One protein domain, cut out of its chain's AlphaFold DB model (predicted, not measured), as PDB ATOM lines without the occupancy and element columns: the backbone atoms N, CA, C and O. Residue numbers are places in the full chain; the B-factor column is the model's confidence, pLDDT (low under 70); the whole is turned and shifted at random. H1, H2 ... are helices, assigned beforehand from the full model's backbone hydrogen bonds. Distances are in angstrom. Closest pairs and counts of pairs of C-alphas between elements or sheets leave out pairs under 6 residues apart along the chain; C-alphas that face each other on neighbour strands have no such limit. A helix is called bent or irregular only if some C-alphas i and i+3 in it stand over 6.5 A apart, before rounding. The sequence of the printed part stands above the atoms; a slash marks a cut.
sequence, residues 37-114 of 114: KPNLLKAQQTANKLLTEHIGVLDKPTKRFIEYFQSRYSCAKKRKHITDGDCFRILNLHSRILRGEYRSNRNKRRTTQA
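Overview. This is residues 37 to 114 of the 114 residues of an uncharacterized protein of Polynucleobacter sp. MWH-Adler-W8 (UniProt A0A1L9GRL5). Picture a small compact body of three helices, H1, H2 and the first part of H4, set at steep angles to one another, with a straight arm sticking out of it, residues 102 to 114, of which 102 to 112 belong to H4. H1 packs both on H2 and on the first part of H4, and the short H3 lies in the turn that leads the chain from H2 back to H4. The printed part has 78 residues with four named helices, in the order H1, H2, H3, H4, and no named strand; the class is all helix. The whole is loose, with a radius of gyration of the C-alphas of 15.1 A, and spans 57 by 23 by 16 A, the length being made by the arm.

Along the chain. Begin at Lys 37, the first printed residue, and step to C-alpha 38 at (-42.074, -9.046, -34.166), where H1 starts. H1 is residues 38 to 52, and its first and last C-alphas are 21.2 A apart. Residues 53 to 59 then lead to H2, residues 60 to 74, also 21.2 A from first to last C-alpha; find C-alpha 60 at (-46.848, -36.259, -33.389). After Cys 75 comes H3, the four residues 76 to 79, with 5.0 A between its first and last C-alphas. Residues 80 to 83 lead on to H4, residues 84 to 112, the longest helix, with 29 residues and 42.2 A from first to last C-alpha. Its last C-alpha, that of Thr 112, is at (-56.976, -32.949, -2.871). No helix is bent or irregular.

Arrangement. Start with H1 and look first at Ala 47. Its C-alpha is 6.0 A from that of Ile 66, the closest pair of H1 and H2, which touch. The lines of H1 and H2 stand at a steep tilt of 48 degrees, and the two run opposite ways. Now look at Ala 43, whose C-alpha is 5.1 A from that of Cys 87, the closest pair of H1 and H4. H1 and H4 touch, with 15 pairs of C-alphas within 8 A, and H4 does so with residues 84 to 94 alone. These two run the same way at a steep tilt of 45 degrees. H2 and H4 are close but not clearly touching: their closest C-alphas, those of Ile 66 and Ile 90, are 7.4 A apart. H2 and H4 run opposite ways at a steep tilt of 44 degrees. H2 and H3 only just touch, with 3 pairs of C-alphas within 8 A, and they touch only at the corner by their link; H2 does so with residues 72 to 73 alone. Their closest C-alphas are those of Tyr 73 and Arg 79, 4.7 A apart. H3 is apart from H1 and from H4. In the backbone of H1, H2 and H4, every O i to N i+4 pair is within hydrogen-bond range. H3 is too short for such a pair, and its one O i to N i+3 pair is not within range.

Size, cuts and confidence. The two C-alphas farthest apart are those of Lys 77 and Ala 114, at 56.8 A. Residues 102 to 114, of which 102 to 112 belong to H4, stand free. Without them the body has 65 residues and spans 35 by 20 by 16 A, with a radius of gyration of 11.2 A. The links from H2 to H3 and from H3 to H4 are tight, the link from H1 to H2 is short, and no link is long. The printed part has no cut, and Ala 114 is the chain's last residue. The mean pLDDT of the printed part is 93.3, and this predicted model has low confidence, under 70, at residues 113 to 114.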
ATOM      1  N   LYS A  37     -39.789  -9.849 -38.415       93.50
ATOM      2  CA  LYS A  37     -41.034  -9.260 -37.902       93.50
ATOM      3  C   LYS A  37     -41.277  -9.651 -36.429       93.50
ATOM      4  O   LYS A  37     -41.089 -10.824 -36.092       93.50
ATOM      5  N   PRO A  38     -41.812  -8.751 -35.579       94.62
ATOM      6  CA  PRO A  38     -42.074  -9.046 -34.166       94.62
ATOM      7  C   PRO A  38     -42.941 -10.291 -33.925       94.62
ATOM      8  O   PRO A  38     -42.622 -11.109 -33.063       94.62
ATOM      9  N   ASN A  39     -44.000 -10.491 -34.719       95.94
ATOM     10  CA  ASN A  39     -44.859 -11.680 -34.612       95.94
ATOM     11  C   ASN A  39     -44.093 -12.977 -34.875       95.94
ATOM     12  O   ASN A  39     -44.304 -13.974 -34.185       95.94
ATOM     13  N   LEU A  40     -43.186 -12.950 -35.851       96.75
ATOM     14  CA  LEU A  40     -42.375 -14.097 -36.222       96.75
ATOM     15  C   LEU A  40     -41.327 -14.410 -35.146       96.75
ATOM     16  O   LEU A  40     -41.142 -15.577 -34.810       96.75
ATOM     17  N   LEU A  41     -40.718 -13.388 -34.535       96.69
ATOM     18  CA  LEU A  41     -39.856 -13.559 -33.358       96.69
ATOM     19  C   LEU A  41     -40.618 -14.202 -32.194       96.69
ATOM     20  O   LEU A  41     -40.167 -15.188 -31.615       96.69
ATOM     21  N   LYS A  42     -41.816 -13.689 -31.894       96.69
ATOM     22  CA  LYS A  42     -42.664 -14.193 -30.807       96.69
ATOM     23  C   LYS A  42     -43.106 -15.637 -31.054       96.69
ATOM     24  O   LYS A  42     -43.082 -16.464 -30.140       96.69
ATOM     25  N   ALA A  43     -43.473 -15.959 -32.295       97.81
ATOM     26  CA  ALA A  43     -43.828 -17.312 -32.703       97.81
ATOM     27  C   ALA A  43     -42.628 -18.261 -32.624       97.81
ATOM     28  O   ALA A  43     -42.777 -19.354 -32.091       97.81
ATOM     29  N   GLN A  44     -41.437 -17.844 -33.059       97.44
ATOM     30  CA  GLN A  44     -40.225 -18.658 -32.946       97.44
ATOM     31  C   GLN A  44     -39.843 -18.938 -31.490       97.44
ATOM     32  O   GLN A  44     -39.583 -20.087 -31.137       97.44
ATOM     33  N   GLN A  45     -39.877 -17.920 -30.630       97.38
ATOM     34  CA  GLN A  45     -39.652 -18.104 -29.197       97.38
ATOM     35  C   GLN A  45     -40.658 -19.096 -28.599       97.38
ATOM     36  O   GLN A  45     -40.299 -19.968 -27.811       97.38
ATOM     37  N   THR A  46     -41.926 -18.988 -28.993       97.69
ATOM     38  CA  THR A  46     -42.984 -19.898 -28.540       97.69
ATOM     39  C   THR A  46     -42.779 -21.317 -29.067       97.69
ATOM     40  O   THR A  46     -42.947 -22.275 -28.319       97.69
ATOM     41  N   ALA A  47     -42.378 -21.469 -30.330       97.62
ATOM     42  CA  ALA A  47     -42.041 -22.755 -30.932       97.62
ATOM     43  C   ALA A  47     -40.899 -23.442 -30.172       97.62
ATOM     44  O   ALA A  47     -41.000 -24.631 -29.876       97.62
ATOM     45  N   ASN A  48     -39.862 -22.682 -29.799       97.50
ATOM     46  CA  ASN A  48     -38.770 -23.182 -28.970       97.50
ATOM     47  C   ASN A  48     -39.289 -23.688 -27.618       97.50
ATOM     48  O   ASN A  48     -39.110 -24.860 -27.307       97.50
ATOM     49  N   LYS A  49     -40.049 -22.860 -26.886       96.44
ATOM     50  CA  LYS A  49     -40.660 -23.247 -25.600       96.44
ATOM     51  C   LYS A  49     -41.520 -24.503 -25.696       96.44
ATOM     52  O   LYS A  49     -41.466 -25.368 -24.832       96.44
ATOM     53  N   LEU A  50     -42.317 -24.633 -26.754       96.50
ATOM     54  CA  LEU A  50     -43.162 -25.809 -26.952       96.50
ATOM     55  C   LEU A  50     -42.347 -27.100 -27.087       96.50
ATOM     56  O   LEU A  50     -42.775 -28.133 -26.577       96.50
ATOM     57  N   LEU A  51     -41.189 -27.048 -27.748       96.12
ATOM     58  CA  LEU A  51     -40.316 -28.208 -27.932       96.12
ATOM     59  C   LEU A  51     -39.377 -28.464 -26.747       96.12
ATOM     60  O   LEU A  51     -38.944 -29.599 -26.578       96.12
ATOM     61  N   THR A  52     -39.073 -27.457 -25.927       95.19
ATOM     62  CA  THR A  52     -38.201 -27.619 -24.753       95.19
ATOM     63  C   THR A  52     -38.978 -27.937 -23.479       95.19
ATOM     64  O   THR A  52     -38.561 -28.798 -22.711       95.19
ATOM     65  N   GLU A  53     -40.114 -27.277 -23.253       94.69
ATOM     66  CA  GLU A  53     -40.868 -27.342 -21.992       94.69
ATOM     67  C   GLU A  53     -42.122 -28.222 -22.100       94.69
ATOM     68  O   GLU A  53     -42.473 -28.922 -21.154       94.69
ATOM     69  N   HIS A  54     -42.788 -28.235 -23.260       93.69
ATOM     70  CA  HIS A  54     -44.091 -28.896 -23.425       93.69
ATOM     71  C   HIS A  54     -44.066 -30.097 -24.380       93.69
ATOM     72  O   HIS A  54     -45.121 -30.584 -24.783       93.69
ATOM     73  N   ILE A  55     -42.892 -30.623 -24.741       92.88
ATOM     74  CA  ILE A  55     -42.776 -31.676 -25.764       92.88
ATOM     75  C   ILE A  55     -43.594 -32.933 -25.443       92.88
ATOM     76  O   ILE A  55     -44.152 -33.548 -26.349       92.88
ATOM     77  N   GLY A  56     -43.711 -33.284 -24.159       92.31
ATOM     78  CA  GLY A  56     -44.431 -34.472 -23.698       92.31
ATOM     79  C   GLY A  56     -45.948 -34.420 -23.901       92.31
ATOM     80  O   GLY A  56     -46.588 -35.466 -23.899       92.31
ATOM     81  N   VAL A  57     -46.530 -33.232 -24.103       92.12
ATOM     82  CA  VAL A  57     -47.979 -33.061 -24.329       92.12
ATOM     83  C   VAL A  57     -48.333 -32.813 -25.798       92.12
ATOM     84  O   VAL A  57     -49.509 -32.659 -26.133       92.12
ATOM     85  N   LEU A  58     -47.333 -32.759 -26.684       93.75
ATOM     86  CA  LEU A  58     -47.541 -32.553 -28.114       93.75
ATOM     87  C   LEU A  58     -47.845 -33.874 -28.818       93.75
ATOM     88  O   LEU A  58     -47.100 -34.848 -28.717       93.75
ATOM     89  N   ASP A  59     -48.899 -33.887 -29.627       94.31
ATOM     90  CA  ASP A  59     -49.148 -34.968 -30.570       94.31
ATOM     91  C   ASP A  59     -48.128 -34.938 -31.726       94.31
ATOM     92  O   ASP A  59     -47.597 -33.890 -32.107       94.31
ATOM     93  N   LYS A  60     -47.852 -36.109 -32.317       95.38
ATOM     94  CA  LYS A  60     -46.848 -36.259 -33.389       95.38
ATOM     95  C   LYS A  60     -47.061 -35.297 -34.577       95.38
ATOM     96  O   LYS A  60     -46.062 -34.781 -35.082       95.38
ATOM     97  N   PRO A  61     -48.297 -35.061 -35.072       95.94
ATOM     98  CA  PRO A  61     -48.545 -34.073 -36.126       95.94
ATOM     99  C   PRO A  61     -48.148 -32.653 -35.718       95.94
ATOM    100  O   PRO A  61     -47.465 -31.961 -36.472       95.94
ATOM    101  N   THR A  62     -48.528 -32.237 -34.511       95.31
ATOM    102  CA  THR A  62     -48.190 -30.918 -33.978       95.31
ATOM    103  C   THR A  62     -46.686 -30.740 -33.817       95.31
ATOM    104  O   THR A  62     -46.151 -29.728 -34.266       95.31
ATOM    105  N   LYS A  63     -45.986 -31.730 -33.254       97.00
ATOM    106  CA  LYS A  63     -44.521 -31.698 -33.132       97.00
ATOM    107  C   LYS A  63     -43.852 -31.489 -34.495       97.00
ATOM    108  O   LYS A  63     -43.075 -30.551 -34.648       97.00
ATOM    109  N   ARG A  64     -44.243 -32.277 -35.506       96.81
ATOM    110  CA  ARG A  64     -43.729 -32.142 -36.881       96.81
ATOM    111  C   ARG A  64     -43.998 -30.766 -37.486       96.81
ATOM    112  O   ARG A  64     -43.141 -30.224 -38.177       96.81
ATOM    113  N   PHE A  65     -45.169 -30.185 -37.227       96.81
ATOM    114  CA  PHE A  65     -45.479 -28.827 -37.672       96.81
ATOM    115  C   PHE A  65     -44.545 -27.785 -37.038       96.81
ATOM    116  O   PHE A  65     -44.048 -26.916 -37.753       96.81
ATOM    117  N   ILE A  66     -44.275 -27.876 -35.732       97.62
ATOM    118  CA  ILE A  66     -43.379 -26.937 -35.038       97.62
ATOM    119  C   ILE A  66     -41.937 -27.093 -35.540       97.62
ATOM    120  O   ILE A  66     -41.285 -26.096 -35.838       97.62
ATOM    121  N   GLU A  67     -41.455 -28.326 -35.705       97.06
ATOM    122  CA  GLU A  67     -40.123 -28.608 -36.265       97.06
ATOM    123  C   GLU A  67     -39.988 -28.057 -37.694       97.06
ATOM    124  O   GLU A  67     -38.995 -27.412 -38.038       97.06
ATOM    125  N   TYR A  68     -41.021 -28.233 -38.523       96.94
ATOM    126  CA  TYR A  68     -41.063 -27.659 -39.867       96.94
ATOM    127  C   TYR A  68     -41.067 -26.125 -39.840       96.94
ATOM    128  O   TYR A  68     -40.348 -25.492 -40.616       96.94
ATOM    129  N   PHE A  69     -41.828 -25.514 -38.929       97.50
ATOM    130  CA  PHE A  69     -41.823 -24.067 -38.722       97.50
ATOM    131  C   PHE A  69     -40.420 -23.559 -38.353       97.50
ATOM    132  O   PHE A  69     -39.927 -22.633 -38.998       97.50
ATOM    133  N   GLN A  70     -39.734 -24.203 -37.402       96.19
ATOM    134  CA  GLN A  70     -38.368 -23.837 -37.009       96.19
ATOM    135  C   GLN A  70     -37.362 -24.018 -38.155       96.19
ATOM    136  O   GLN A  70     -36.509 -23.158 -38.372       96.19
ATOM    137  N   SER A  71     -37.498 -25.084 -38.950       95.56
ATOM    138  CA  SER A  71     -36.680 -25.307 -40.152       95.56
ATOM    139  C   SER A  71     -36.888 -24.218 -41.213       95.56
ATOM    140  O   SER A  71     -35.947 -23.783 -41.882       95.56
ATOM    141  N   ARG A  72     -38.122 -23.723 -41.376       95.69
ATOM    142  CA  ARG A  72     -38.392 -22.566 -42.245       95.69
ATOM    143  C   ARG A  72     -37.815 -21.281 -41.663       95.69
ATOM    144  O   ARG A  72     -37.295 -20.472 -42.427       95.69
ATOM    145  N   TYR A  73     -37.899 -21.099 -40.346       95.25
ATOM    146  CA  TYR A  73     -37.373 -19.922 -39.661       95.25
ATOM    147  C   TYR A  73     -35.845 -19.837 -39.759       95.25
ATOM    148  O   TYR A  73     -35.314 -18.749 -39.967       95.25
ATOM    149  N   SER A  74     -35.113 -20.950 -39.672       92.62
ATOM    150  CA  SER A  74     -33.644 -20.939 -39.750       92.62
ATOM    151  C   SER A  74     -33.108 -20.572 -41.140       92.62
ATOM    152  O   SER A  74     -32.013 -20.031 -41.265       92.62
ATOM    153  N   CYS A  75     -33.889 -20.788 -42.201       93.44
ATOM    154  CA  CYS A  75     -33.488 -20.466 -43.567       93.44
ATOM    155  C   CYS A  75     -34.012 -19.089 -44.001       93.44
ATOM    156  O   CYS A  75     -35.207 -18.930 -44.239       93.44
ATOM    157  N   ALA A  76     -33.125 -18.114 -44.233       90.38
ATOM    158  CA  ALA A  76     -33.503 -16.754 -44.647       90.38
ATOM    159  C   ALA A  76     -34.461 -16.716 -45.860       90.38
ATOM    160  O   ALA A  76     -35.466 -16.001 -45.850       90.38
ATOM    161  N   LYS A  77     -34.206 -17.552 -46.880       92.94
ATOM    162  CA  LYS A  77     -35.066 -17.661 -48.072       92.94
ATOM    163  C   LYS A  77     -36.464 -18.189 -47.753       92.94
ATOM    164  O   LYS A  77     -37.398 -17.808 -48.443       92.94
ATOM    165  N   LYS A  78     -36.625 -19.055 -46.747       94.62
ATOM    166  CA  LYS A  78     -37.922 -19.631 -46.346       94.62
ATOM    167  C   LYS A  78     -38.634 -18.769 -45.303       94.62
ATOM    168  O   LYS A  78     -39.861 -18.676 -45.347       94.62
ATOM    169  N   ARG A  79     -37.876 -18.105 -44.426       93.75
ATOM    170  CA  ARG A  79     -38.350 -17.209 -43.363       93.75
ATOM    171  C   ARG A  79     -39.248 -16.103 -43.906       93.75
ATOM    172  O   ARG A  79     -40.313 -15.864 -43.352       93.75
ATOM    173  N   LYS A  80     -38.879 -15.499 -45.042       91.88
ATOM    174  CA  LYS A  80     -39.675 -14.451 -45.714       91.88
ATOM    175  C   LYS A  80     -41.070 -14.909 -46.165       91.88
ATOM    176  O   LYS A  80     -41.936 -14.074 -46.393       91.88
ATOM    177  N   HIS A  81     -41.281 -16.218 -46.305       94.81
ATOM    178  CA  HIS A  81     -42.562 -16.805 -46.700       94.81
ATOM    179  C   HIS A  81     -43.406 -17.254 -45.503       94.81
ATOM    180  O   HIS A  81     -44.472 -17.837 -45.700       94.81
ATOM    181  N   ILE A  82     -42.918 -17.086 -44.271       96.19
ATOM    182  CA  ILE A  82     -43.708 -17.393 -43.080       96.19
ATOM    183  C   ILE A  82     -44.752 -16.293 -42.924       96.19
ATOM    184  O   ILE A  82     -44.426 -15.105 -42.868       96.19
ATOM    185  N   THR A  83     -46.013 -16.702 -42.895       96.25
ATOM    186  CA  THR A  83     -47.150 -15.786 -42.807       96.25
ATOM    187  C   THR A  83     -47.487 -15.471 -41.351       96.25
ATOM    188  O   THR A  83     -47.129 -16.217 -40.436       96.25
ATOM    189  N   ASP A  84     -48.232 -14.390 -41.110       95.88
ATOM    190  CA  ASP A  84     -48.788 -14.137 -39.774       95.88
ATOM    191  C   ASP A  84     -49.757 -15.256 -39.350       95.88
ATOM    192  O   ASP A  84     -49.806 -15.612 -38.175       95.88
ATOM    193  N   GLY A  85     -50.452 -15.895 -40.301       97.19
ATOM    194  CA  GLY A  85     -51.278 -17.077 -40.040       97.19
ATOM    195  C   GLY A  85     -50.478 -18.255 -39.470       97.19
ATOM    196  O   GLY A  85     -50.898 -18.865 -38.484       97.19
ATOM    197  N   ASP A  86     -49.290 -18.527 -40.025       96.75
ATOM    198  CA  ASP A  86     -48.361 -19.529 -39.480       96.75
ATOM    199  C   ASP A  86     -47.945 -19.170 -38.043       96.75
ATOM    200  O   ASP A  86     -47.935 -20.029 -37.155       96.75
ATOM    201  N   CYS A  87     -47.647 -17.890 -37.796       97.88
ATOM    202  CA  CYS A  87     -47.254 -17.386 -36.479       97.88
ATOM    203  C   CYS A  87     -48.378 -17.566 -35.451       97.88
ATOM    204  O   CYS A  87     -48.167 -18.146 -34.384       97.88
ATOM    205  N   PHE A  88     -49.595 -17.125 -35.775       98.06
ATOM    206  CA  PHE A  88     -50.746 -17.252 -34.883       98.06
ATOM    207  C   PHE A  88     -51.105 -18.704 -34.599       98.06
ATOM    208  O   PHE A  88     -51.516 -19.017 -33.484       98.06
ATOM    209  N   ARG A  89     -50.895 -19.618 -35.551       97.44
ATOM    210  CA  ARG A  89     -51.095 -21.051 -35.314       97.44
ATOM    211  C   ARG A  89     -50.195 -21.579 -34.192       97.44
ATOM    212  O   ARG A  89     -50.686 -22.307 -33.329       97.44
ATOM    213  N   ILE A  90     -48.922 -21.175 -34.152       98.00
ATOM    214  CA  ILE A  90     -47.994 -21.517 -33.058       98.00
ATOM    215  C   ILE A  90     -48.439 -20.880 -31.730       98.00
ATOM    216  O   ILE A  90     -48.526 -21.563 -30.708       98.00
ATOM    217  N   LEU A  91     -48.778 -19.588 -31.735       97.88
ATOM    218  CA  LEU A  91     -49.187 -18.863 -30.521       97.88
ATOM    219  C   LEU A  91     -50.487 -19.424 -29.912       97.88
ATOM    220  O   LEU A  91     -50.606 -19.595 -28.693       97.88
ATOM    221  N   ASN A  92     -51.452 -19.771 -30.762       97.44
ATOM    222  CA  ASN A  92     -52.722 -20.361 -30.350       97.44
ATOM    223  C   ASN A  92     -52.543 -21.774 -29.793       97.44
ATOM    224  O   ASN A  92     -53.233 -22.146 -28.840       97.44
ATOM    225  N   LEU A  93     -51.604 -22.548 -30.343       95.81
ATOM    226  CA  LEU A  93     -51.257 -23.866 -29.822       95.81
ATOM    227  C   LEU A  93     -50.729 -23.777 -28.387       95.81
ATOM    228  O   LEU A  93     -51.233 -24.485 -27.514       95.81
ATOM    229  N   HIS A  94     -49.779 -22.879 -28.131       95.62
ATOM    230  CA  HIS A  94     -49.256 -22.657 -26.783       95.62
ATOM    231  C   HIS A  94     -50.351 -22.206 -25.816       95.62
ATOM    232  O   HIS A  94     -50.525 -22.794 -24.749       95.62
ATOM    233  N   SER A  95     -51.191 -21.258 -26.237       96.50
ATOM    234  CA  SER A  95     -52.331 -20.804 -25.435       96.50
ATOM    235  C   SER A  95     -53.306 -21.942 -25.100       96.50
ATOM    236  O   SER A  95     -53.858 -21.998 -24.001       96.50
ATOM    237  N   ARG A  96     -53.530 -22.878 -26.033       95.56
ATOM    238  CA  ARG A  96     -54.376 -24.062 -25.813       95.56
ATOM    239  C   ARG A  96     -53.766 -25.013 -24.783       95.56
ATOM    240  O   ARG A  96     -54.513 -25.510 -23.942       95.56
ATOM    241  N   ILE A  97     -52.454 -25.238 -24.840       94.06
ATOM    242  CA  ILE A  97     -51.721 -26.090 -23.891       94.06
ATOM    243  C   ILE A  97     -51.790 -25.498 -22.482       94.06
ATOM    244  O   ILE A  97     -52.283 -26.173 -21.580       94.06
ATOM    245  N   LEU A  98     -51.457 -24.214 -22.314       93.06
ATOM    246  CA  LEU A  98     -51.528 -23.533 -21.014       93.06
ATOM    247  C   LEU A  98     -52.936 -23.575 -20.403       93.06
ATOM    248  O   LEU A  98     -53.107 -23.842 -19.215       93.06
ATOM    249  N   ARG A  99     -53.985 -23.373 -21.216       94.69
ATOM    250  CA  ARG A  99     -55.377 -23.526 -20.752       94.69
ATOM    251  C   ARG A  99     -55.703 -24.960 -20.330       94.69
ATOM    252  O   ARG A  99     -56.549 -25.163 -19.458       94.69
ATOM    253  N   GLY A 100     -55.107 -25.958 -20.975       93.00
ATOM    254  CA  GLY A 100     -55.222 -27.363 -20.584       93.00
ATOM    255  C   GLY A 100     -54.590 -27.620 -19.218       93.00
ATOM    256  O   GLY A 100     -55.259 -28.136 -18.321       93.00
ATOM    257  N   GLU A 101     -53.350 -27.177 -19.034       90.62
ATOM    258  CA  GLU A 101     -52.597 -27.302 -17.781       90.62
ATOM    259  C   GLU A 101     -53.295 -26.585 -16.622       90.62
ATOM    260  O   GLU A 101     -53.492 -27.172 -15.558       90.62
ATOM    261  N   TYR A 102     -53.774 -25.357 -16.842       91.94
ATOM    262  CA  TYR A 102     -54.519 -24.604 -15.831       91.94
ATOM    263  C   TYR A 102     -55.782 -25.343 -15.372       91.94
ATOM    264  O   TYR A 102     -56.042 -25.455 -14.172       91.94
ATOM    265  N   ARG A 103     -56.559 -25.895 -16.316       93.06
ATOM    266  CA  ARG A 103     -57.753 -26.692 -15.994       93.06
ATOM    267  C   ARG A 103     -57.394 -27.961 -15.220       93.06
ATOM    268  O   ARG A 103     -58.042 -28.246 -14.217       93.06
ATOM    269  N   SER A 104     -56.345 -28.676 -15.633       89.62
ATOM    270  CA  SER A 104     -55.859 -29.872 -14.929       89.62
ATOM    271  C   SER A 104     -55.437 -29.548 -13.492       89.62
ATOM    272  O   SER A 104     -55.899 -30.187 -12.548       89.62
ATOM    273  N   ASN A 105     -54.643 -28.493 -13.303       91.06
ATOM    274  CA  ASN A 105     -54.168 -28.062 -11.989       91.06
ATOM    275  C   ASN A 105     -55.311 -27.601 -11.080       91.06
ATOM    276  O   ASN A 105     -55.332 -27.939  -9.896       91.06
ATOM    277  N   ARG A 106     -56.296 -26.879 -11.627       90.94
ATOM    278  CA  ARG A 106     -57.507 -26.499 -10.887       90.94
ATOM    279  C   ARG A 106     -58.273 -27.733 -10.405       90.94
ATOM    280  O   ARG A 106     -58.704 -27.748  -9.257       90.94
ATOM    281  N   ASN A 107     -58.419 -28.758 -11.242       89.06
ATOM    282  CA  ASN A 107     -59.114 -29.990 -10.865       89.06
ATOM    283  C   ASN A 107     -58.357 -30.766  -9.778       89.06
ATOM    284  O   ASN A 107     -58.972 -31.138  -8.785       89.06
ATOM    285  N   LYS A 108     -57.029 -30.911  -9.902       89.25
ATOM    286  CA  LYS A 108     -56.180 -31.560  -8.883       89.25
ATOM    287  C   LYS A 108     -56.304 -30.904  -7.505       89.25
ATOM    288  O   LYS A 108     -56.393 -31.589  -6.492       89.25
ATOM    289  N   ARG A 109     -56.339 -29.568  -7.456       88.00
ATOM    290  CA  ARG A 109     -56.522 -28.826  -6.195       88.00
ATOM    291  C   ARG A 109     -57.874 -29.120  -5.547       88.00
ATOM    292  O   ARG A 109     -57.931 -29.264  -4.336       88.00
ATOM    293  N   ARG A 110     -58.937 -29.253  -6.345       81.56
ATOM    294  CA  ARG A 110     -60.283 -29.571  -5.843       81.56
ATOM    295  C   ARG A 110     -60.388 -30.999  -5.313       81.56
ATOM    296  O   ARG A 110     -61.032 -31.195  -4.298       81.56
ATOM    297  N   THR A 111     -59.745 -31.970  -5.964       76.75
ATOM    298  CA  THR A 111     -59.761 -33.374  -5.517       76.75
ATOM    299  C   THR A 111     -58.877 -33.639  -4.302       76.75
ATOM    300  O   THR A 111     -59.095 -34.621  -3.622       76.75
ATOM    301  N   THR A 112     -57.868 -32.801  -4.042       71.44
ATOM    302  CA  THR A 112     -56.976 -32.949  -2.871       71.44
ATOM    303  C   THR A 112     -57.577 -32.322  -1.603       71.44
ATOM    304  O   THR A 112     -57.118 -32.591  -0.503       71.44
ATOM    305  N   GLN A 113     -58.577 -31.447  -1.756       59.41
ATOM    306  CA  GLN A 113     -59.279 -30.774  -0.655       59.41
ATOM    307  C   GLN A 113     -60.608 -31.453  -0.275       59.41
ATOM    308  O   GLN A 113     -61.289 -30.958   0.621       59.41
ATOM    309  N   ALA A 114     -60.986 -32.527  -0.975       54.00
ATOM    310  CA  ALA A 114     -62.177 -33.339  -0.729       54.00
ATOM    311  C   ALA A 114     -61.759 -34.678  -0.118       54.00
ATOM    312  O   ALA A 114     -62.504 -35.165   0.757       54.00
TER     313      ALA A 114